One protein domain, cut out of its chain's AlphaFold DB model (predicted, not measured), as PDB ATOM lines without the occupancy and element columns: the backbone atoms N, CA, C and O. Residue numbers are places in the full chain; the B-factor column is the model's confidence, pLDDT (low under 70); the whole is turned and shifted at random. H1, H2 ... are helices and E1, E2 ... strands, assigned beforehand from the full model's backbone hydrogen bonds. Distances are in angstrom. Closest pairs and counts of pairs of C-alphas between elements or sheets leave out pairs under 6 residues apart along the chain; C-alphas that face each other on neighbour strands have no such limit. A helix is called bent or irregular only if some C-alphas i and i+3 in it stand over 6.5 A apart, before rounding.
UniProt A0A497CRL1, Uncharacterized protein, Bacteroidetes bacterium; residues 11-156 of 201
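AT A GLANCE: This is residues 11 to 156 of the 201 residues of an uncharacterized protein of Bacteroidetes bacterium (UniProt A0A497CRL1). A twisted sheet of six strands forms a wall through the domain, with the long helix H2 laid along one face, over E1 and E5, and the short helix H1 on the opposite face, over E4. Past the edge strand E6 lie the short strand E7 and the small helix H3, which only grazes the sheet. The printed part has 146 residues with three named helices and seven named strands, in the order E1, H1, E2, E3, E4, H2, E5, E6, H3, E7; the sheet, E2, E3, E4, E1, E5, E6, is mixed. The class is mixed, helices and strands, with 72 residues, under half of those printed, in named elements. The whole is compact and rounded, with a radius of gyration of the C-alphas of 14.3 A and spans of 38 by 33 by 31 A.

IN THESE COORDINATES: Among the sheet's strands, E2 is residues 45 to 51, 17.4 A long, E3 is residues 57 to 65, 23.1 A, and E4 is residues 70 to 77, 22.4 A. E1, residues 11 to 17, is 19.5 A long and begins at C-alpha 11, (39.901, 22.729, -10.715). E5 is residues 101 to 106, 16.6 A, and E6 is residues 125 to 129, 13.7 A. H2, residues 79 to 95, measures 24.5 A from C-alpha 79 at (42.377, 13.725, -33.943) to C-alpha 95. It is irregular, with C-alphas 80 and 83 8.0 A apart, and it has a kink of 29 degrees near residue 86. H1 is residues 35 to 39, 5.9 A, and H3 is residues 133 to 137, 5.6 A. E7, residues 145 to 147, is 7.2 A long and ends at C-alpha 147, (58.231, 13.475, -19.448).

HOW THE PARTS SIT: E2, E3 and E4 form a meander, each strand the antiparallel neighbour of the one before, and its two turns are hairpins. N 48 and O 62 are 2.8 A apart between E2 and E3, and N 63 and O 72 are 2.9 A apart between E3 and E4, both within hydrogen-bond range. E4 and E1 are parallel at 19 degrees, with N 14 and O 73 at 2.9 A. E1 and E5 are parallel at 17 degrees, with N 15 and O 103 at 2.8 A. E5 and E6 are parallel at 12 degrees, with N 129 and O 104 at 2.8 A. E1, H1, E2 and E4, H2, E5 are split strand-helix-strand units, two strands running the same way with others between them in the sheet; both crossovers are right-handed. H2 is on the sheet at a height of 8.2 A and runs along the strands, at 15 degrees to E1 on the local plane; its closest C-alphas to E1 are those of Ile 82 and Ala 17, 5.6 A apart. H1 is on the sheet at a height of 7.9 A, and its closest C-alphas to E4 are those of Met 35 and Ala 74, 7.8 A apart. E7 pairs with no named strand, but the closest C-alphas of E7 and E6, those of Leu 145 and Met 127, are 4.8 A apart. The closest C-alphas of H3 and E7, those of Ser 133 and Thr 147, are 5.1 A apart. H2 and H3 are apart. In H1 and H3 every O i to N i+4 pair is within hydrogen-bond range; in H2, 11 of 13 are.

THE WHOLE: The C-alphas of Ala 43 and Asp 116, the two farthest apart, are 41.1 A from each other. The printed part has no cut. The long links are E1 to H1, with 17 residues, and E5 to E6, with 18. The mean pLDDT of the printed part is 93.2, and one residue, Asp 20, is under 70.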
ATOM      1  N   THR A  11      40.319  23.322  -9.443       88.06
ATOM      2  CA  THR A  11      39.901  22.729 -10.715       88.06
ATOM      3  C   THR A  11      41.137  22.371 -11.519       88.06
ATOM      4  O   THR A  11      41.953  23.243 -11.827       88.06
ATOM      5  N   ALA A  12      41.243  21.100 -11.899       95.06
ATOM      6  CA  ALA A  12      42.190  20.655 -12.907       95.06
ATOM      7  C   ALA A  12      41.500  20.632 -14.276       95.06
ATOM      8  O   ALA A  12      40.384  20.125 -14.413       95.06
ATOM      9  N   LYS A  13      42.154  21.177 -15.301       96.69
ATOM     10  CA  LYS A  13      41.658  21.166 -16.679       96.69
ATOM     11  C   LYS A  13      42.571  20.325 -17.554       96.69
ATOM     12  O   LYS A  13      43.768  20.586 -17.611       96.69
ATOM     13  N   VAL A  14      42.005  19.332 -18.236       97.44
ATOM     14  CA  VAL A  14      42.768  18.343 -19.003       97.44
ATOM     15  C   VAL A  14      42.398  18.421 -20.479       97.44
ATOM     16  O   VAL A  14      41.253  18.182 -20.863       97.44
ATOM     17  N   PHE A  15      43.387  18.747 -21.301       97.38
ATOM     18  CA  PHE A  15      43.316  18.787 -22.753       97.38
ATOM     19  C   PHE A  15      43.840  17.454 -23.286       97.38
ATOM     20  O   PHE A  15      45.028  17.159 -23.163       97.38
ATOM     21  N   VAL A  16      42.944  16.632 -23.835       94.75
ATOM     22  CA  VAL A  16      43.280  15.304 -24.356       94.75
ATOM     23  C   VAL A  16      43.280  15.332 -25.878       94.75
ATOM     24  O   VAL A  16      42.233  15.544 -26.491       94.75
ATOM     25  N   ALA A  17      44.441  15.091 -26.485       91.56
ATOM     26  CA  ALA A  17      44.585  14.955 -27.931       91.56
ATOM     27  C   ALA A  17      44.375  13.490 -28.346       91.56
ATOM     28  O   ALA A  17      45.192  12.633 -28.013       91.56
ATOM     29  N   LEU A  18      43.282  13.201 -29.059       85.06
ATOM     30  CA  LEU A  18      42.961  11.845 -29.523       85.06
ATOM     31  C   LEU A  18      43.892  11.399 -30.670       85.06
ATOM     32  O   LEU A  18      44.298  12.207 -31.506       85.06
ATOM     33  N   TRP A  19      44.180  10.098 -30.748       72.12
ATOM     34  CA  TRP A  19      44.996   9.452 -31.780       72.12
ATOM     35  C   TRP A  19      44.126   8.714 -32.809       72.12
ATOM     36  O   TRP A  19      43.659   7.603 -32.559       72.12
ATOM     37  N   ASP A  20      43.916   9.355 -33.964       68.31
ATOM     38  CA  ASP A  20      43.205   8.885 -35.173       68.31
ATOM     39  C   ASP A  20      42.138   7.780 -34.979       68.31
ATOM     40  O   ASP A  20      42.109   6.768 -35.676       68.31
ATOM     41  N   SER A  21      41.269   7.938 -33.977       73.12
ATOM     42  CA  SER A  21      40.238   6.969 -33.600       73.12
ATOM     43  C   SER A  21      38.985   7.676 -33.063       73.12
ATOM     44  O   SER A  21      39.076   8.767 -32.493       73.12
ATOM     45  N   PRO A  22      37.783   7.080 -33.204       76.62
ATOM     46  CA  PRO A  22      36.597   7.522 -32.472       76.62
ATOM     47  C   PRO A  22      36.837   7.558 -30.949       76.62
ATOM     48  O   PRO A  22      37.585   6.713 -30.450       76.62
ATOM     49  N   PRO A  23      36.176   8.460 -30.189       77.12
ATOM     50  CA  PRO A  23      36.410   8.623 -28.753       77.12
ATOM     51  C   PRO A  23      36.301   7.331 -27.944       77.12
ATOM     52  O   PRO A  23      37.067   7.137 -27.011       77.12
ATOM     53  N   GLU A  24      35.365   6.439 -28.281       82.25
ATOM     54  CA  GLU A  24      35.129   5.176 -27.569       82.25
ATOM     55  C   GLU A  24      36.280   4.176 -27.725       82.25
ATOM     56  O   GLU A  24      36.496   3.340 -26.851       82.25
ATOM     57  N   SER A  25      37.011   4.268 -28.831       83.88
ATOM     58  CA  SER A  25      38.134   3.398 -29.171       83.88
ATOM     59  C   SER A  25      39.482   4.101 -29.051       83.88
ATOM     60  O   SER A  25      40.488   3.499 -29.390       83.88
ATOM     61  N   ASP A  26      39.523   5.351 -28.595       87.88
ATOM     62  CA  ASP A  26      40.766   6.103 -28.465       87.88
ATOM     63  C   ASP A  26      41.560   5.692 -27.216       87.88
ATOM     64  O   ASP A  26      40.990   5.514 -26.133       87.88
ATOM     65  N   LEU A  27      42.881   5.554 -27.368       86.44
ATOM     66  CA  LEU A  27      43.784   5.075 -26.319       86.44
ATOM     67  C   LEU A  27      43.789   5.992 -25.088       86.44
ATOM     68  O   LEU A  27      43.830   5.508 -23.956       86.44
ATOM     69  N   TYR A  28      43.708   7.301 -25.305       90.38
ATOM     70  CA  TYR A  28      43.794   8.328 -24.270       90.38
ATOM     71  C   TYR A  28      42.422   8.716 -23.715       90.38
ATOM     72  O   TYR A  28      42.340   9.445 -22.724       90.38
ATOM     73  N   TRP A  29      41.333   8.176 -24.276       93.94
ATOM     74  CA  TRP A  29      39.971   8.516 -23.867       93.94
ATOM     75  C   TRP A  29      39.062   7.319 -23.558       93.94
ATOM     76  O   TRP A  29      38.740   7.091 -22.389       93.94
ATOM     77  N   GLY A  30      38.616   6.565 -24.565       91.38
ATOM     78  CA  GLY A  30      37.574   5.540 -24.415       91.38
ATOM     79  C   GLY A  30      38.074   4.116 -24.188       91.38
ATOM     80  O   GLY A  30      37.335   3.297 -23.635       91.38
ATOM     81  N   MET A  31      39.327   3.807 -24.529       92.62
ATOM     82  CA  MET A  31      39.920   2.505 -24.219       92.62
ATOM     83  C   MET A  31      40.054   2.282 -22.705       92.62
ATOM     84  O   MET A  31      39.834   3.173 -21.892       92.62
ATOM     85  N   LYS A  32      40.429   1.059 -22.303       92.81
ATOM     86  CA  LYS A  32      40.455   0.609 -20.899       92.81
ATOM     87  C   LYS A  32      41.125   1.592 -19.926       92.81
ATOM     88  O   LYS A  32      40.630   1.730 -18.811       92.81
ATOM     89  N   TYR A  33      42.226   2.218 -20.337       94.81
ATOM     90  CA  TYR A  33      42.993   3.172 -19.530       94.81
ATOM     91  C   TYR A  33      42.921   4.607 -20.064       94.81
ATOM     92  O   TYR A  33      43.695   5.457 -19.634       94.81
ATOM     93  N   GLY A  34      41.991   4.889 -20.976       94.94
ATOM     94  CA  GLY A  34      41.711   6.247 -21.417       94.94
ATOM     95  C   GLY A  34      40.972   7.046 -20.340       94.94
ATOM     96  O   GLY A  34      40.326   6.473 -19.459       94.94
ATOM     97  N   MET A  35      41.075   8.374 -20.404       95.88
ATOM     98  CA  MET A  35      40.596   9.315 -19.384       95.88
ATOM     99  C   MET A  35      39.144   9.060 -18.984       95.88
ATOM    100  O   MET A  35      38.857   8.816 -17.814       95.88
ATOM    101  N   LYS A  36      38.235   9.022 -19.964       95.81
ATOM    102  CA  LYS A  36      36.813   8.769 -19.727       95.81
ATOM    103  C   LYS A  36      36.586   7.440 -19.028       95.81
ATOM    104  O   LYS A  36      35.876   7.389 -18.024       95.81
ATOM    105  N   THR A  37      37.152   6.368 -19.564       96.62
ATOM    106  CA  THR A  37      36.876   5.013 -19.079       96.62
ATOM    107  C   THR A  37      37.507   4.747 -17.721       96.62
ATOM    108  O   THR A  37      36.886   4.076 -16.900       96.62
ATOM    109  N   TYR A  38      38.715   5.252 -17.482       97.38
ATOM    110  CA  TYR A  38      39.428   5.044 -16.229       97.38
ATOM    111  C   TYR A  38      38.787   5.842 -15.089       97.38
ATOM    112  O   TYR A  38      38.401   5.235 -14.095       97.38
ATOM    113  N   PHE A  39      38.561   7.151 -15.268       97.25
ATOM    114  CA  PHE A  39      37.909   7.985 -14.250       97.25
ATOM    115  C   PHE A  39      36.489   7.507 -13.940       97.25
ATOM    116  O   PHE A  39      36.126   7.402 -12.779       97.25
ATOM    117  N   SER A  40      35.699   7.129 -14.951       97.00
ATOM    118  CA  SER A  40      34.320   6.659 -14.720       97.00
ATOM    119  C   SER A  40      34.229   5.304 -14.001       97.00
ATOM    120  O   SER A  40      33.136   4.901 -13.606       97.00
ATOM    121  N   LYS A  41      35.331   4.550 -13.915       96.75
ATOM    122  CA  LYS A  41      35.392   3.250 -13.229       96.75
ATOM    123  C   LYS A  41      36.044   3.332 -11.857       96.75
ATOM    124  O   LYS A  41      35.969   2.350 -11.117       96.75
ATOM    125  N   ASP A  42      36.718   4.434 -11.554       97.12
ATOM    126  CA  ASP A  42      37.325   4.631 -10.253       97.12
ATOM    127  C   ASP A  42      36.236   4.899  -9.204       97.12
ATOM    128  O   ASP A  42      35.243   5.570  -9.478       97.12
ATOM    129  N   ALA A  43      36.385   4.320  -8.013       96.50
ATOM    130  CA  ALA A  43      35.362   4.383  -6.973       96.50
ATOM    131  C   ALA A  43      35.278   5.758  -6.291       96.50
ATOM    132  O   ALA A  43      34.268   6.050  -5.650       96.50
ATOM    133  N   ASP A  44      36.323   6.578  -6.416       96.50
ATOM    134  CA  ASP A  44      36.413   7.887  -5.769       96.50
ATOM    135  C   ASP A  44      36.005   9.041  -6.699       96.50
ATOM    136  O   ASP A  44      35.924  10.189  -6.254       96.50
ATOM    137  N   TRP A  45      35.716   8.741  -7.970       97.25
ATOM    138  CA  TRP A  45      35.407   9.717  -9.009       97.25
ATOM    139  C   TRP A  45      33.978   9.556  -9.536       97.25
ATOM    140  O   TRP A  45      33.546   8.482  -9.947       97.25
ATOM    141  N   GLU A  46      33.244  10.664  -9.585       96.81
ATOM    142  CA  GLU A  46      31.874  10.722 -10.089       96.81
ATOM    143  C   GLU A  46      31.792  11.564 -11.364       96.81
ATOM    144  O   GLU A  46      32.413  12.622 -11.474       96.81
ATOM    145  N   VAL A  47      30.979  11.132 -12.332       96.94
ATOM    146  CA  VAL A  47      30.657  11.940 -13.517       96.94
ATOM    147  C   VAL A  47      29.573  12.953 -13.153       96.94
ATOM    148  O   VAL A  47      28.414  12.587 -12.961       96.94
ATOM    149  N   VAL A  48      29.932  14.236 -13.114       95.94
ATOM    150  CA  VAL A  48      29.002  15.341 -12.832       95.94
ATOM    151  C   VAL A  48      28.222  15.732 -14.080       95.94
ATOM    152  O   VAL A  48      27.013  15.949 -14.034       95.94
ATOM    153  N   SER A  49      28.915  15.856 -15.212       94.75
ATOM    154  CA  SER A  49      28.280  16.189 -16.485       94.75
ATOM    155  C   SER A  49      29.081  15.664 -17.665       94.75
ATOM    156  O   SER A  49      30.290  15.456 -17.576       94.75
ATOM    157  N   LYS A  50      28.386  15.477 -18.786       95.31
ATOM    158  CA  LYS A  50      28.958  15.080 -20.066       95.31
ATOM    159  C   LYS A  50      28.300  15.895 -21.171       95.31
ATOM    160  O   LYS A  50      27.075  15.981 -21.231       95.31
ATOM    161  N   THR A  51      29.114  16.487 -22.035       93.19
ATOM    162  CA  THR A  51      28.667  17.356 -23.129       93.19
ATOM    163  C   THR A  51      29.487  17.112 -24.389       93.19
ATOM    164  O   THR A  51      30.614  16.622 -24.316       93.19
ATOM    165  N   ASN A  52      28.932  17.501 -25.534       90.31
ATOM    166  CA  ASN A  52      29.607  17.484 -26.829       90.31
ATOM    167  C   ASN A  52      29.608  18.932 -27.346       90.31
ATOM    168  O   ASN A  52      28.651  19.334 -28.007       90.31
ATOM    169  N   PRO A  53      30.576  19.758 -26.912       79.06
ATOM    170  CA  PRO A  53      30.419  21.208 -26.945       79.06
ATOM    171  C   PRO A  53      30.576  21.858 -28.330       79.06
ATOM    172  O   PRO A  53      29.948  22.892 -28.534       79.06
ATOM    173  N   ASP A  54      31.384  21.319 -29.256       73.56
ATOM    174  CA  ASP A  54      31.651  21.944 -30.573       73.56
ATOM    175  C   ASP A  54      32.382  20.987 -31.556       73.56
ATOM    176  O   ASP A  54      32.700  19.851 -31.219       73.56
ATOM    177  N   THR A  55      32.689  21.474 -32.761       77.50
ATOM    178  CA  THR A  55      33.513  20.916 -33.841       77.50
ATOM    179  C   THR A  55      34.934  20.513 -33.450       77.50
ATOM    180  O   THR A  55      35.445  19.569 -34.039       77.50
ATOM    181  N   LYS A  56      35.588  21.188 -32.489       88.69
ATOM    182  CA  LYS A  56      36.970  20.851 -32.078       88.69
ATOM    183  C   LYS A  56      37.076  19.895 -30.888       88.69
ATOM    184  O   LYS A  56      38.079  19.195 -30.763       88.69
ATOM    185  N   ILE A  57      36.053  19.824 -30.031       91.62
ATOM    186  CA  ILE A  57      36.016  18.961 -28.837       91.62
ATOM    187  C   ILE A  57      34.868  17.962 -28.988       91.62
ATOM    188  O   ILE A  57      33.698  18.332 -28.878       91.62
ATOM    189  N   ARG A  58      35.202  16.682 -29.166       90.31
ATOM    190  CA  ARG A  58      34.218  15.601 -29.345       90.31
ATOM    191  C   ARG A  58      33.391  15.351 -28.100       90.31
ATOM    192  O   ARG A  58      32.186  15.126 -28.182       90.31
ATOM    193  N   GLU A  59      34.053  15.335 -26.953       93.25
ATOM    194  CA  GLU A  59      33.438  14.990 -25.682       93.25
ATOM    195  C   GLU A  59      34.136  15.764 -24.567       93.25
ATOM    196  O   GLU A  59      35.361  15.833 -24.508       93.25
ATOM    197  N   ARG A  60      33.347  16.351 -23.673       95.25
ATOM    198  CA  ARG A  60      33.820  17.019 -22.464       95.25
ATOM    199  C   ARG A  60      33.101  16.419 -21.271       95.25
ATOM    200  O   ARG A  60      31.868  16.358 -21.267       95.25
ATOM    201  N   ILE A  61      33.862  15.982 -20.277       96.19
ATOM    202  CA  ILE A  61      33.337  15.362 -19.061       96.19
ATOM    203  C   ILE A  61      33.883  16.116 -17.857       96.19
ATOM    204  O   ILE A  61      35.090  16.314 -17.731       96.19
ATOM    205  N   LEU A  62      32.971  16.516 -16.973       96.81
ATOM    206  CA  LEU A  62      33.315  17.041 -15.662       96.81
ATOM    207  C   LEU A  62      33.247  15.897 -14.654       96.81
ATOM    208  O   LEU A  62      32.165  15.346 -14.428       96.81
ATOM    209  N   PHE A  63      34.384  15.566 -14.055       97.31
ATOM    210  CA  PHE A  63      34.483  14.618 -12.953       97.31
ATOM    211  C   PHE A  63      34.607  15.350 -11.618       97.31
ATOM    212  O   PHE A  63      35.178  16.440 -11.561       97.31
ATOM    213  N   TYR A  64      34.112  14.735 -10.549       96.88
ATOM    214  CA  TYR A  64      34.271  15.223  -9.183       96.88
ATOM    215  C   TYR A  64      34.786  14.118  -8.269       96.88
ATOM    216  O   TYR A  64      34.280  12.998  -8.306       96.88
ATOM    217  N   ASN A  65      35.768  14.451  -7.437       96.38
ATOM    218  CA  ASN A  65      36.248  13.596  -6.361       96.38
ATOM    219  C   ASN A  65      35.876  14.232  -5.017       96.38
ATOM    220  O   ASN A  65      36.420  15.270  -4.636       96.38
ATOM    221  N   ASN A  66      34.956  13.598  -4.285       91.12
ATOM    222  CA  ASN A  66      34.453  14.126  -3.016       91.12
ATOM    223  C   ASN A  66      35.508  14.101  -1.898       91.12
ATOM    224  O   ASN A  66      35.498  14.969  -1.029       91.12
ATOM    225  N   LYS A  67      36.429  13.127  -1.904       92.56
ATOM    226  CA  LYS A  67      37.475  13.026  -0.872       92.56
ATOM    227  C   LYS A  67      38.493  14.155  -0.992       92.56
ATOM    228  O   LYS A  67      38.955  14.661   0.023       92.56
ATOM    229  N   LEU A  68      38.814  14.533  -2.228       93.75
ATOM    230  CA  LEU A  68      39.755  15.607  -2.545       93.75
ATOM    231  C   LEU A  68      39.073  16.972  -2.701       93.75
ATOM    232  O   LEU A  68      39.759  17.976  -2.844       93.75
ATOM    233  N   ASN A  69      37.736  17.015  -2.699       91.88
ATOM    234  CA  ASN A  69      36.944  18.196  -3.047       91.88
ATOM    235  C   ASN A  69      37.414  18.864  -4.358       91.88
ATOM    236  O   ASN A  69      37.568  20.082  -4.438       91.88
ATOM    237  N   LEU A  70      37.647  18.045  -5.384       94.75
ATOM    238  CA  LEU A  70      38.314  18.440  -6.624       94.75
ATOM    239  C   LEU A  70      37.426  18.191  -7.842       94.75
ATOM    240  O   LEU A  70      36.853  17.109  -7.990       94.75
ATOM    241  N   CYS A  71      37.395  19.158  -8.760       96.19
ATOM    242  CA  CYS A  71      36.817  18.987 -10.091       96.19
ATOM    243  C   CYS A  71      37.902  18.761 -11.154       96.19
ATOM    244  O   CYS A  71      38.889  19.497 -11.207       96.19
ATOM    245  N   VAL A  72      37.672  17.806 -12.058       97.38
ATOM    246  CA  VAL A  72      38.475  17.607 -13.274       97.38
ATOM    247  C   VAL A  72      37.608  17.864 -14.500       97.38
ATOM    248  O   VAL A  72      36.661  17.126 -14.769       97.38
ATOM    249  N   ASP A  73      37.941  18.908 -15.251       96.00
ATOM    250  CA  ASP A  73      37.315  19.261 -16.524       96.00
ATOM    251  C   ASP A  73      38.140  18.690 -17.684       96.00
ATOM    252  O   ASP A  73      39.132  19.289 -18.109       96.00
ATOM    253  N   ALA A  74      37.761  17.506 -18.164       96.88
ATOM    254  CA  ALA A  74      38.489  16.784 -19.200       96.88
ATOM    255  C   ALA A  74      37.822  16.957 -20.572       96.88
ATOM    256  O   ALA A  74      36.619  16.729 -20.724       96.88
ATOM    257  N   MET A  75      38.609  17.326 -21.584       95.62
ATOM    258  CA  MET A  75      38.139  17.602 -22.944       95.62
ATOM    259  C   MET A  75      38.898  16.741 -23.953       95.62
ATOM    260  O   MET A  75      40.115  16.856 -24.077       95.62
ATOM    261  N   ALA A  76      38.167  15.923 -24.704       94.94
ATOM    262  CA  ALA A  76      38.680  15.134 -25.812       94.94
ATOM    263  C   ALA A  76      38.594  15.923 -27.120       94.94
ATOM    264  O   ALA A  76      37.503  16.129 -27.662       94.94
ATOM    265  N   TYR A  77      39.741  16.359 -27.626       93.56
ATOM    266  CA  TYR A  77      39.857  17.077 -28.890       93.56
ATOM    267  C   TYR A  77      39.822  16.129 -30.088       93.56
ATOM    268  O   TYR A  77      40.145  14.952 -29.979       93.56
ATOM    269  N   HIS A  78      39.428  16.625 -31.257       85.44
ATOM    270  CA  HIS A  78      39.504  15.833 -32.482       85.44
ATOM    271  C   HIS A  78      40.951  15.444 -32.844       85.44
ATOM    272  O   HIS A  78      41.910  16.151 -32.539       85.44
ATOM    273  N   THR A  79      41.091  14.318 -33.543       74.06
ATOM    274  CA  THR A  79      42.377  13.725 -33.943       74.06
ATOM    275  C   THR A  79      43.136  14.571 -34.969       74.06
ATOM    276  O   THR A  79      44.360  14.605 -34.962       74.06
ATOM    277  N   ASP A  80      42.420  15.314 -35.813       81.88
ATOM    278  CA  ASP A  80      42.969  16.299 -36.756       81.88
ATOM    279  C   ASP A  80      43.297  17.652 -36.096       81.88
ATOM    280  O   ASP A  80      43.829  18.557 -36.736       81.88
ATOM    281  N   SER A  81      43.006  17.787 -34.801       85.94
ATOM    282  CA  SER A  81      43.078  19.040 -34.055       85.94
ATOM    283  C   SER A  81      44.210  19.047 -33.025       85.94
ATOM    284  O   SER A  81      44.180  19.864 -32.110       85.94
ATOM    285  N   ILE A  82      45.233  18.185 -33.144       90.81
ATOM    286  CA  ILE A  82      46.368  18.136 -32.191       90.81
ATOM    287  C   ILE A  82      47.050  19.506 -32.092       90.81
ATOM    288  O   ILE A  82      47.247  20.009 -30.989       90.81
ATOM    289  N   LYS A  83      47.319  20.161 -33.231       94.06
ATOM    290  CA  LYS A  83      47.876  21.523 -33.258       94.06
ATOM    291  C   LYS A  83      47.009  22.499 -32.457       94.06
ATOM    292  O   LYS A  83      47.509  23.177 -31.570       94.06
ATOM    293  N   THR A  84      45.701  22.508 -32.716       93.50
ATOM    294  CA  THR A  84      44.733  23.335 -31.979       93.50
ATOM    295  C   THR A  84      44.674  22.976 -30.497       93.50
ATOM    296  O   THR A  84      44.539  23.864 -29.668       93.50
ATOM    297  N   THR A  85      44.801  21.697 -30.148       95.56
ATOM    298  CA  THR A  85      44.774  21.223 -28.758       95.56
ATOM    299  C   THR A  85      45.957  21.779 -27.981       95.56
ATOM    300  O   THR A  85      45.773  22.296 -26.884       95.56
ATOM    301  N   ILE A  86      47.157  21.703 -28.565       97.00
ATOM    302  CA  ILE A  86      48.390  22.221 -27.966       97.00
ATOM    303  C   ILE A  86      48.315  23.747 -27.837       97.00
ATOM    304  O   ILE A  86      48.602  24.273 -26.764       97.00
ATOM    305  N   THR A  87      47.869  24.455 -28.882       96.69
ATOM    306  CA  THR A  87      47.674  25.913 -28.833       96.69
ATOM    307  C   THR A  87      46.673  26.316 -27.748       96.69
ATOM    308  O   THR A  87      47.016  27.122 -26.887       96.69
ATOM    309  N   ASP A  88      45.481  25.712 -27.725       96.25
ATOM    310  CA  ASP A  88      44.449  25.991 -26.718       96.25
ATOM    311  C   ASP A  88      44.954  25.709 -25.292       96.25
ATOM    312  O   ASP A  88      44.667  26.472 -24.369       96.25
ATOM    313  N   PHE A  89      45.693  24.611 -25.099       97.88
ATOM    314  CA  PHE A  89      46.297  24.242 -23.818       97.88
ATOM    315  C   PHE A  89      47.283  25.315 -23.330       97.88
ATOM    316  O   PHE A  89      47.166  25.779 -22.192       97.88
ATOM    317  N   ILE A  90      48.215  25.736 -24.191       98.06
ATOM    318  CA  ILE A  90      49.233  26.741 -23.858       98.06
ATOM    319  C   ILE A  90      48.572  28.093 -23.565       98.06
ATOM    320  O   ILE A  90      48.823  28.702 -22.524       98.06
ATOM    321  N   GLU A  91      47.672  28.549 -24.439       97.12
ATOM    322  CA  GLU A  91      46.957  29.816 -24.256       97.12
ATOM    323  C   GLU A  91      46.109  29.813 -22.977       97.12
ATOM    324  O   GLU A  91      46.063  30.811 -22.249       97.12
ATOM    325  N   TYR A  92      45.480  28.681 -22.647       96.81
ATOM    326  CA  TYR A  92      44.732  28.542 -21.401       96.81
ATOM    327  C   TYR A  92      45.643  28.644 -20.172       96.81
ATOM    328  O   TYR A  92      45.281  29.326 -19.209       96.81
ATOM    329  N   ALA A  93      46.832  28.036 -20.206       97.25
ATOM    330  CA  ALA A  93      47.815  28.128 -19.124       97.25
ATOM    331  C   ALA A  93      48.313  29.571 -18.889       97.25
ATOM    332  O   ALA A  93      48.609  29.959 -17.755       97.25
ATOM    333  N   TYR A  94      48.364  30.402 -19.935       97.25
ATOM    334  CA  TYR A  94      48.701  31.828 -19.818       97.25
ATOM    335  C   TYR A  94      47.553  32.679 -19.262       97.25
ATOM    336  O   TYR A  94      47.777  33.693 -18.595       97.25
ATOM    337  N   ALA A  95      46.309  32.302 -19.560       95.50
ATOM    338  CA  ALA A  95      45.140  33.125 -19.271       95.50
ATOM    339  C   ALA A  95      44.479  32.824 -17.915       95.50
ATOM    340  O   ALA A  95      43.836  33.717 -17.362       95.50
ATOM    341  N   THR A  96      44.623  31.604 -17.392       93.31
ATOM    342  CA  THR A  96      43.871  31.113 -16.223       93.31
ATOM    343  C   THR A  96      44.440  31.556 -14.863       93.31
ATOM    344  O   THR A  96      45.430  32.283 -14.790       93.31
ATOM    345  N   ASP A  97      43.781  31.151 -13.772       89.62
ATOM    346  CA  ASP A  97      44.138  31.516 -12.391       89.62
ATOM    347  C   ASP A  97      45.253  30.630 -11.823       89.62
ATOM    348  O   ASP A  97      45.361  29.452 -12.162       89.62
ATOM    349  N   SER A  98      46.051  31.177 -10.903       88.38
ATOM    350  CA  SER A  98      47.241  30.501 -10.375       88.38
ATOM    351  C   SER A  98      46.975  29.317  -9.453       88.38
ATOM    352  O   SER A  98      47.879  28.532  -9.208       88.38
ATOM    353  N   ASN A  99      45.756  29.178  -8.938       86.88
ATOM    354  CA  ASN A  99      45.345  28.063  -8.084       86.88
ATOM    355  C   ASN A  99      44.788  26.866  -8.878       86.88
ATOM    356  O   ASN A  99      44.111  26.012  -8.315       86.88
ATOM    357  N   LYS A 100      44.996  26.827 -10.196       93.94
ATOM    358  CA  LYS A 100      44.510  25.747 -11.060       93.94
ATOM    359  C   LYS A 100      45.654  24.875 -11.544       93.94
ATOM    360  O   LYS A 100      46.801  25.307 -11.608       93.94
ATOM    361  N   LEU A 101      45.285  23.674 -11.967       97.31
ATOM    362  CA  LEU A 101      46.162  22.755 -12.674       97.31
ATOM    363  C   LEU A 101      45.709  22.640 -14.128       97.31
ATOM    364  O   LEU A 101      44.527  22.418 -14.403       97.31
ATOM    365  N   VAL A 102      46.638  22.776 -15.067       98.25
ATOM    366  CA  VAL A 102      46.372  22.635 -16.502       98.25
ATOM    367  C   VAL A 102      47.230  21.517 -17.065       98.25
ATOM    368  O   VAL A 102      48.441  21.485 -16.864       98.25
ATOM    369  N   ILE A 103      46.595  20.578 -17.759       98.62
ATOM    370  CA  ILE A 103      47.246  19.350 -18.206       98.62
ATOM    371  C   ILE A 103      47.035  19.150 -19.695       98.62
ATOM    372  O   ILE A 103      45.904  19.233 -20.174       98.62
ATOM    373  N   TYR A 104      48.108  18.809 -20.397       98.31
ATOM    374  CA  TYR A 104      48.041  18.197 -21.720       98.31
ATOM    375  C   TYR A 104      48.315  16.695 -21.613       98.31
ATOM    376  O   TYR A 104      49.257  16.285 -20.930       98.31
ATOM    377  N   ALA A 105      47.507  15.876 -22.285       97.00
ATOM    378  CA  ALA A 105      47.723  14.437 -22.388       97.00
ATOM    379  C   ALA A 105      47.439  13.942 -23.811       97.00
ATOM    380  O   ALA A 105      46.344  14.140 -24.338       97.00
ATOM    381  N   GLY A 106      48.403  13.269 -24.432       93.69
ATOM    382  CA  GLY A 106      48.219  12.678 -25.757       93.69
ATOM    383  C   GLY A 106      49.499  12.652 -26.578       93.69
ATOM    384  O   GLY A 106      50.605  12.709 -26.043       93.69
ATOM    385  N   HIS A 107      49.346  12.547 -27.897       91.81
ATOM    386  CA  HIS A 107      50.483  12.552 -28.820       91.81
ATOM    387  C   HIS A 107      51.286  13.852 -28.727       91.81
ATOM    388  O   HIS A 107      50.712  14.923 -28.544       91.81
ATOM    389  N   ASP A 108      52.604  13.777 -28.889       92.25
ATOM    390  CA  ASP A 108      53.439  14.974 -28.939       92.25
ATOM    391  C   ASP A 108      53.482  15.535 -30.365       92.25
ATOM    392  O   ASP A 108      54.351  15.198 -31.166       92.25
ATOM    393  N   GLY A 109      52.510  16.384 -30.704       92.44
ATOM    394  CA  GLY A 109      52.440  16.991 -32.034       92.44
ATOM    395  C   GLY A 109      53.600  17.942 -32.350       92.44
ATOM    396  O   GLY A 109      53.899  18.162 -33.522       92.44
ATOM    397  N   LEU A 110      54.297  18.466 -31.334       95.19
ATOM    398  CA  LEU A 110      55.463  19.337 -31.530       95.19
ATOM    399  C   LEU A 110      56.679  18.572 -32.071       95.19
ATOM    400  O   LEU A 110      57.631  19.184 -32.551       95.19
ATOM    401  N   MET A 111      56.639  17.237 -32.052       93.06
ATOM    402  CA  MET A 111      57.599  16.402 -32.775       93.06
ATOM    403  C   MET A 111      57.432  16.480 -34.299       93.06
ATOM    404  O   MET A 111      58.391  16.228 -35.028       93.06
ATOM    405  N   ASP A 112      56.228  16.810 -34.773       92.75
ATOM    406  CA  ASP A 112      55.845  16.730 -36.185       92.75
ATOM    407  C   ASP A 112      55.680  18.110 -36.837       92.75
ATOM    408  O   ASP A 112      55.757  18.235 -38.063       92.75
ATOM    409  N   PHE A 113      55.408  19.151 -36.046       94.12
ATOM    410  CA  PHE A 113      55.123  20.489 -36.553       94.12
ATOM    411  C   PHE A 113      55.471  21.604 -35.566       94.12
ATOM    412  O   PHE A 113      55.436  21.431 -34.352       94.12
ATOM    413  N   ASP A 114      55.663  22.800 -36.116       93.69
ATOM    414  CA  ASP A 114      55.752  24.033 -35.341       93.69
ATOM    415  C   ASP A 114      54.365  24.645 -35.062       93.69
ATOM    416  O   ASP A 114      53.375  24.419 -35.788       93.69
ATOM    417  N   ILE A 115      54.315  25.461 -34.006       95.19
ATOM    418  CA  ILE A 115      53.161  26.268 -33.603       95.19
ATOM    419  C   ILE A 115      53.534  27.750 -33.525       95.19
ATOM    420  O   ILE A 115      54.616  28.110 -33.066       95.19
ATOM    421  N   ASP A 116      52.596  28.614 -33.904       93.81
ATOM    422  CA  ASP A 116      52.767  30.070 -33.870       93.81
ATOM    423  C   ASP A 116      52.264  30.655 -32.540       93.81
ATOM    424  O   ASP A 116      51.392  31.524 -32.505       93.81
ATOM    425  N   VAL A 117      52.787  30.147 -31.420       94.56
ATOM    426  CA  VAL A 117      52.464  30.659 -30.080       94.56
ATOM    427  C   VAL A 117      53.648  31.449 -29.541       94.56
ATOM    428  O   VAL A 117      54.754  30.930 -29.435       94.56
ATOM    429  N   VAL A 118      53.409  32.705 -29.158       94.94
ATOM    430  CA  VAL A 118      54.421  33.533 -28.490       94.94
ATOM    431  C   VAL A 118      54.579  33.050 -27.042       94.94
ATOM    432  O   VAL A 118      53.592  33.102 -26.299       94.94
ATOM    433  N   PRO A 119      55.780  32.608 -26.616       94.50
ATOM    434  CA  PRO A 119      56.010  32.143 -25.253       94.50
ATOM    435  C   PRO A 119      55.703  33.208 -24.203       94.50
ATOM    436  O   PRO A 119      56.104  34.369 -24.332       94.50
ATOM    437  N   GLN A 120      55.004  32.806 -23.147       94.31
ATOM    438  CA  GLN A 120      54.681  33.642 -21.995       94.31
ATOM    439  C   GLN A 120      54.814  32.820 -20.718       94.31
ATOM    440  O   GLN A 120      54.822  31.593 -20.736       94.31
ATOM    441  N   LYS A 121      54.892  33.498 -19.574       93.50
ATOM    442  CA  LYS A 121      54.867  32.808 -18.287       93.50
ATOM    443  C   LYS A 121      53.454  32.283 -18.011       93.50
ATOM    444  O   LYS A 121      52.515  33.081 -17.949       93.50
ATOM    445  N   ASN A 122      53.301  30.973 -17.808       95.38
ATOM    446  CA  ASN A 122      52.045  30.400 -17.322       95.38
ATOM    447  C   ASN A 122      51.713  30.926 -15.924       95.38
ATOM    448  O   ASN A 122      52.589  31.160 -15.090       95.38
ATOM    449  N   LYS A 123      50.420  31.139 -15.679       94.38
ATOM    450  CA  LYS A 123      49.930  31.656 -14.396       94.38
ATOM    451  C   LYS A 123      49.686  30.555 -13.376       94.38
ATOM    452  O   LYS A 123      49.676  30.853 -12.190       94.38
ATOM    453  N   CYS A 124      49.473  29.333 -13.844       95.12
ATOM    454  CA  CYS A 124      49.022  28.174 -13.086       95.12
ATOM    455  C   CYS A 124      50.046  27.037 -13.125       95.12
ATOM    456  O   CYS A 124      50.997  27.094 -13.910       95.12
ATOM    457  N   ASP A 125      49.814  25.980 -12.349       96.88
ATOM    458  CA  ASP A 125      50.590  24.750 -12.480       96.88
ATOM    459  C   ASP A 125      50.275  24.060 -13.808       96.88
ATOM    460  O   ASP A 125      49.126  24.038 -14.270       96.88
ATOM    461  N   VAL A 126      51.313  23.503 -14.431       98.06
ATOM    462  CA  VAL A 126      51.224  22.862 -15.744       98.06
ATOM    463  C   VAL A 126      51.866  21.485 -15.695       98.06
ATOM    464  O   VAL A 126      52.996  21.334 -15.237       98.06
ATOM    465  N   MET A 127      51.166  20.477 -16.211       98.44
ATOM    466  CA  MET A 127      51.719  19.136 -16.402       98.44
ATOM    467  C   MET A 127      51.511  18.667 -17.839       98.44
ATOM    468  O   MET A 127      50.463  18.915 -18.434       98.44
ATOM    469  N   VAL A 128      52.494  17.969 -18.405       98.50
ATOM    470  CA  VAL A 128      52.423  17.502 -19.796       98.50
ATOM    471  C   VAL A 128      52.790  16.029 -19.888       98.50
ATOM    472  O   VAL A 128      53.936  15.643 -19.651       98.50
ATOM    473  N   PHE A 129      51.816  15.220 -20.302       97.94
ATOM    474  CA  PHE A 129      51.952  13.792 -20.568       97.94
ATOM    475  C   PHE A 129      51.922  13.549 -22.081       97.94
ATOM    476  O   PHE A 129      50.865  13.350 -22.680       97.94
ATOM    477  N   SER A 130      53.095  13.561 -22.699       95.88
ATOM    478  CA  SER A 130      53.319  13.163 -24.094       95.88
ATOM    479  C   SER A 130      54.699  12.516 -24.204       95.88
ATOM    480  O   SER A 130      55.318  12.237 -23.186       95.88
ATOM    481  N   CYS A 131      55.183  12.186 -25.395       95.19
ATOM    482  CA  CYS A 131      56.527  11.630 -25.544       95.19
ATOM    483  C   CYS A 131      57.579  12.740 -25.507       95.19
ATOM    484  O   CYS A 131      57.572  13.593 -26.380       95.19
ATOM    485  N   VAL A 132      58.545  12.668 -24.582       96.12
ATOM    486  CA  VAL A 132      59.675  13.623 -24.525       96.12
ATOM    487  C   VAL A 132      59.202  15.079 -24.342       96.12
ATOM    488  O   VAL A 132      59.823  16.028 -24.825       96.12
ATOM    489  N   SER A 133      58.097  15.253 -23.609       97.19
ATOM    490  CA  SER A 133      57.421  16.543 -23.446       97.19
ATOM    491  C   SER A 133      58.299  17.624 -22.826       97.19
ATOM    492  O   SER A 133      58.135  18.798 -23.146       97.19
ATOM    493  N   ASP A 134      59.266  17.242 -21.989       97.19
ATOM    494  CA  ASP A 134      60.215  18.175 -21.387       97.19
ATOM    495  C   ASP A 134      60.961  18.993 -22.445       97.19
ATOM    496  O   ASP A 134      61.067  20.211 -22.337       97.19
ATOM    497  N   TYR A 135      61.411  18.349 -23.521       96.88
ATOM    498  CA  TYR A 135      62.157  19.022 -24.578       96.88
ATOM    499  C   TYR A 135      61.257  19.920 -25.435       96.88
ATOM    500  O   TYR A 135      61.596  21.075 -25.693       96.88
ATOM    501  N   TYR A 136      60.108  19.395 -25.869       97.38
ATOM    502  CA  TYR A 136      59.265  20.058 -26.862       97.38
ATOM    503  C   TYR A 136      58.382  21.168 -26.281       97.38
ATOM    504  O   TYR A 136      58.150  22.172 -26.954       97.38
ATOM    505  N   PHE A 137      57.918  21.038 -25.033       97.56
ATOM    506  CA  PHE A 137      57.006  22.008 -24.417       97.56
ATOM    507  C   PHE A 137      57.712  23.090 -23.587       97.56
ATOM    508  O   PHE A 137      57.144  24.171 -23.418       97.56
ATOM    509  N   SER A 138      58.949  22.860 -23.123       96.50
ATOM    510  CA  SER A 138      59.716  23.846 -22.334       96.50
ATOM    511  C   SER A 138      59.907  25.218 -22.996       96.50
ATOM    512  O   SER A 138      59.951  26.211 -22.270       96.50
ATOM    513  N   PRO A 139      59.997  25.347 -24.338       96.31
ATOM    514  CA  PRO A 139      60.023  26.661 -24.979       96.31
ATOM    515  C   PRO A 139      58.742  27.484 -24.788       96.31
ATOM    516  O   PRO A 139      58.786  28.699 -24.970       96.31
ATOM    517  N   PHE A 140      57.615  26.850 -24.447       97.56
ATOM    518  CA  PHE A 140      56.300  27.489 -24.378       97.56
ATOM    519  C   PHE A 140      55.751  27.586 -22.949       97.56
ATOM    520  O   PHE A 140      55.148  28.593 -22.605       97.56
ATOM    521  N   VAL A 141      55.944  26.573 -22.101       96.56
ATOM    522  CA  VAL A 141      55.346  26.529 -20.754       96.56
ATOM    523  C   VAL A 141      56.345  26.065 -19.696       96.56
ATOM    524  O   VAL A 141      57.116  25.133 -19.920       96.56
ATOM    525  N   GLU A 142      56.306  26.677 -18.508       96.19
ATOM    526  CA  GLU A 142      57.042  26.186 -17.340       96.19
ATOM    527  C   GLU A 142      56.240  25.051 -16.690       96.19
ATOM    528  O   GLU A 142      55.168  25.278 -16.122       96.19
ATOM    529  N   MET A 143      56.758  23.825 -16.777       96.44
ATOM    530  CA  MET A 143      56.058  22.617 -16.336       96.44
ATOM    531  C   MET A 143      56.445  22.219 -14.908       96.44
ATOM    532  O   MET A 143      57.623  22.095 -14.582       96.44
ATOM    533  N   THR A 144      55.440  21.943 -14.080       96.88
ATOM    534  CA  THR A 144      55.575  21.320 -12.756       96.88
ATOM    535  C   THR A 144      55.948  19.839 -12.891       96.88
ATOM    536  O   THR A 144      56.718  19.308 -12.091       96.88
ATOM    537  N   LEU A 145      55.415  19.166 -13.920       98.12
ATOM    538  CA  LEU A 145      55.738  17.781 -14.262       98.12
ATOM    539  C   LEU A 145      55.729  17.579 -15.783       98.12
ATOM    540  O   LEU A 145      54.752  17.903 -16.459       98.12
ATOM    541  N   SER A 146      56.796  16.993 -16.309       97.94
ATOM    542  CA  SER A 146      56.971  16.654 -17.721       97.94
ATOM    543  C   SER A 146      57.480  15.216 -17.864       97.94
ATOM    544  O   SER A 146      57.679  14.488 -16.883       97.94
ATOM    545  N   THR A 147      57.690  14.787 -19.103       97.62
ATOM    546  CA  THR A 147      58.231  13.475 -19.448       97.62
ATOM    547  C   THR A 147      59.551  13.628 -20.194       97.62
ATOM    548  O   THR A 147      59.700  14.476 -21.072       97.62
ATOM    549  N   TYR A 148      60.520  12.783 -19.861       96.50
ATOM    550  CA  TYR A 148      61.840  12.768 -20.490       96.50
ATOM    551  C   TYR A 148      61.970  11.696 -21.574       96.50
ATOM    552  O   TYR A 148      62.789  11.808 -22.484       96.50
ATOM    553  N   THR A 149      61.171  10.632 -21.481       94.88
ATOM    554  CA  THR A 149      61.236   9.483 -22.388       94.88
ATOM    555  C   THR A 149      59.942   9.329 -23.177       94.88
ATOM    556  O   THR A 149      58.920   9.932 -22.858       94.88
ATOM    557  N   PHE A 150      59.957   8.446 -24.174       92.94
ATOM    558  CA  PHE A 150      58.724   7.922 -24.756       92.94
ATOM    559  C   PHE A 150      57.891   7.220 -23.678       92.94
ATOM    560  O   PHE A 150      58.432   6.450 -22.876       92.94
ATOM    561  N   MET A 151      56.588   7.492 -23.650       91.69
ATOM    562  CA  MET A 151      55.650   6.874 -22.717       91.69
ATOM    563  C   MET A 151      54.208   6.971 -23.237       91.69
ATOM    564  O   MET A 151      53.903   7.847 -24.041       91.69
ATOM    565  N   ALA A 152      53.319   6.080 -22.789       86.94
ATOM    566  CA  ALA A 152      51.901   6.100 -23.165       86.94
ATOM    567  C   ALA A 152      51.084   6.956 -22.173       86.94
ATOM    568  O   ALA A 152      50.968   6.540 -21.015       86.94
ATOM    569  N   PRO A 153      50.547   8.135 -22.560       88.69
ATOM    570  CA  PRO A 153      49.899   9.091 -21.647       88.69
ATOM    571  C   PRO A 153      48.486   8.667 -21.231       88.69
ATOM    572  O   PRO A 153      47.483   9.322 -21.500       88.69
ATOM    573  N   GLU A 154      48.413   7.520 -20.570       94.19
ATOM    574  CA  GLU A 154      47.182   6.911 -20.091       94.19
ATOM    575  C   GLU A 154      46.715   7.536 -18.767       94.19
ATOM    576  O   GLU A 154      47.485   8.068 -17.960       94.19
ATOM    577  N   ALA A 155      45.417   7.419 -18.508       97.00
ATOM    578  CA  ALA A 155      44.730   8.144 -17.450       97.00
ATOM    579  C   ALA A 155      45.176   7.790 -16.031       97.00
ATOM    580  O   ALA A 155      45.040   8.622 -15.144       97.00
ATOM    581  N   TYR A 156      45.716   6.592 -15.788       96.81
ATOM    582  CA  TYR A 156      46.195   6.230 -14.450       96.81
ATOM    583  C   TYR A 156      47.407   7.059 -14.017       96.81
ATOM    584  O   TYR A 156      47.579   7.299 -12.825       96.81
TER     585      TYR A 156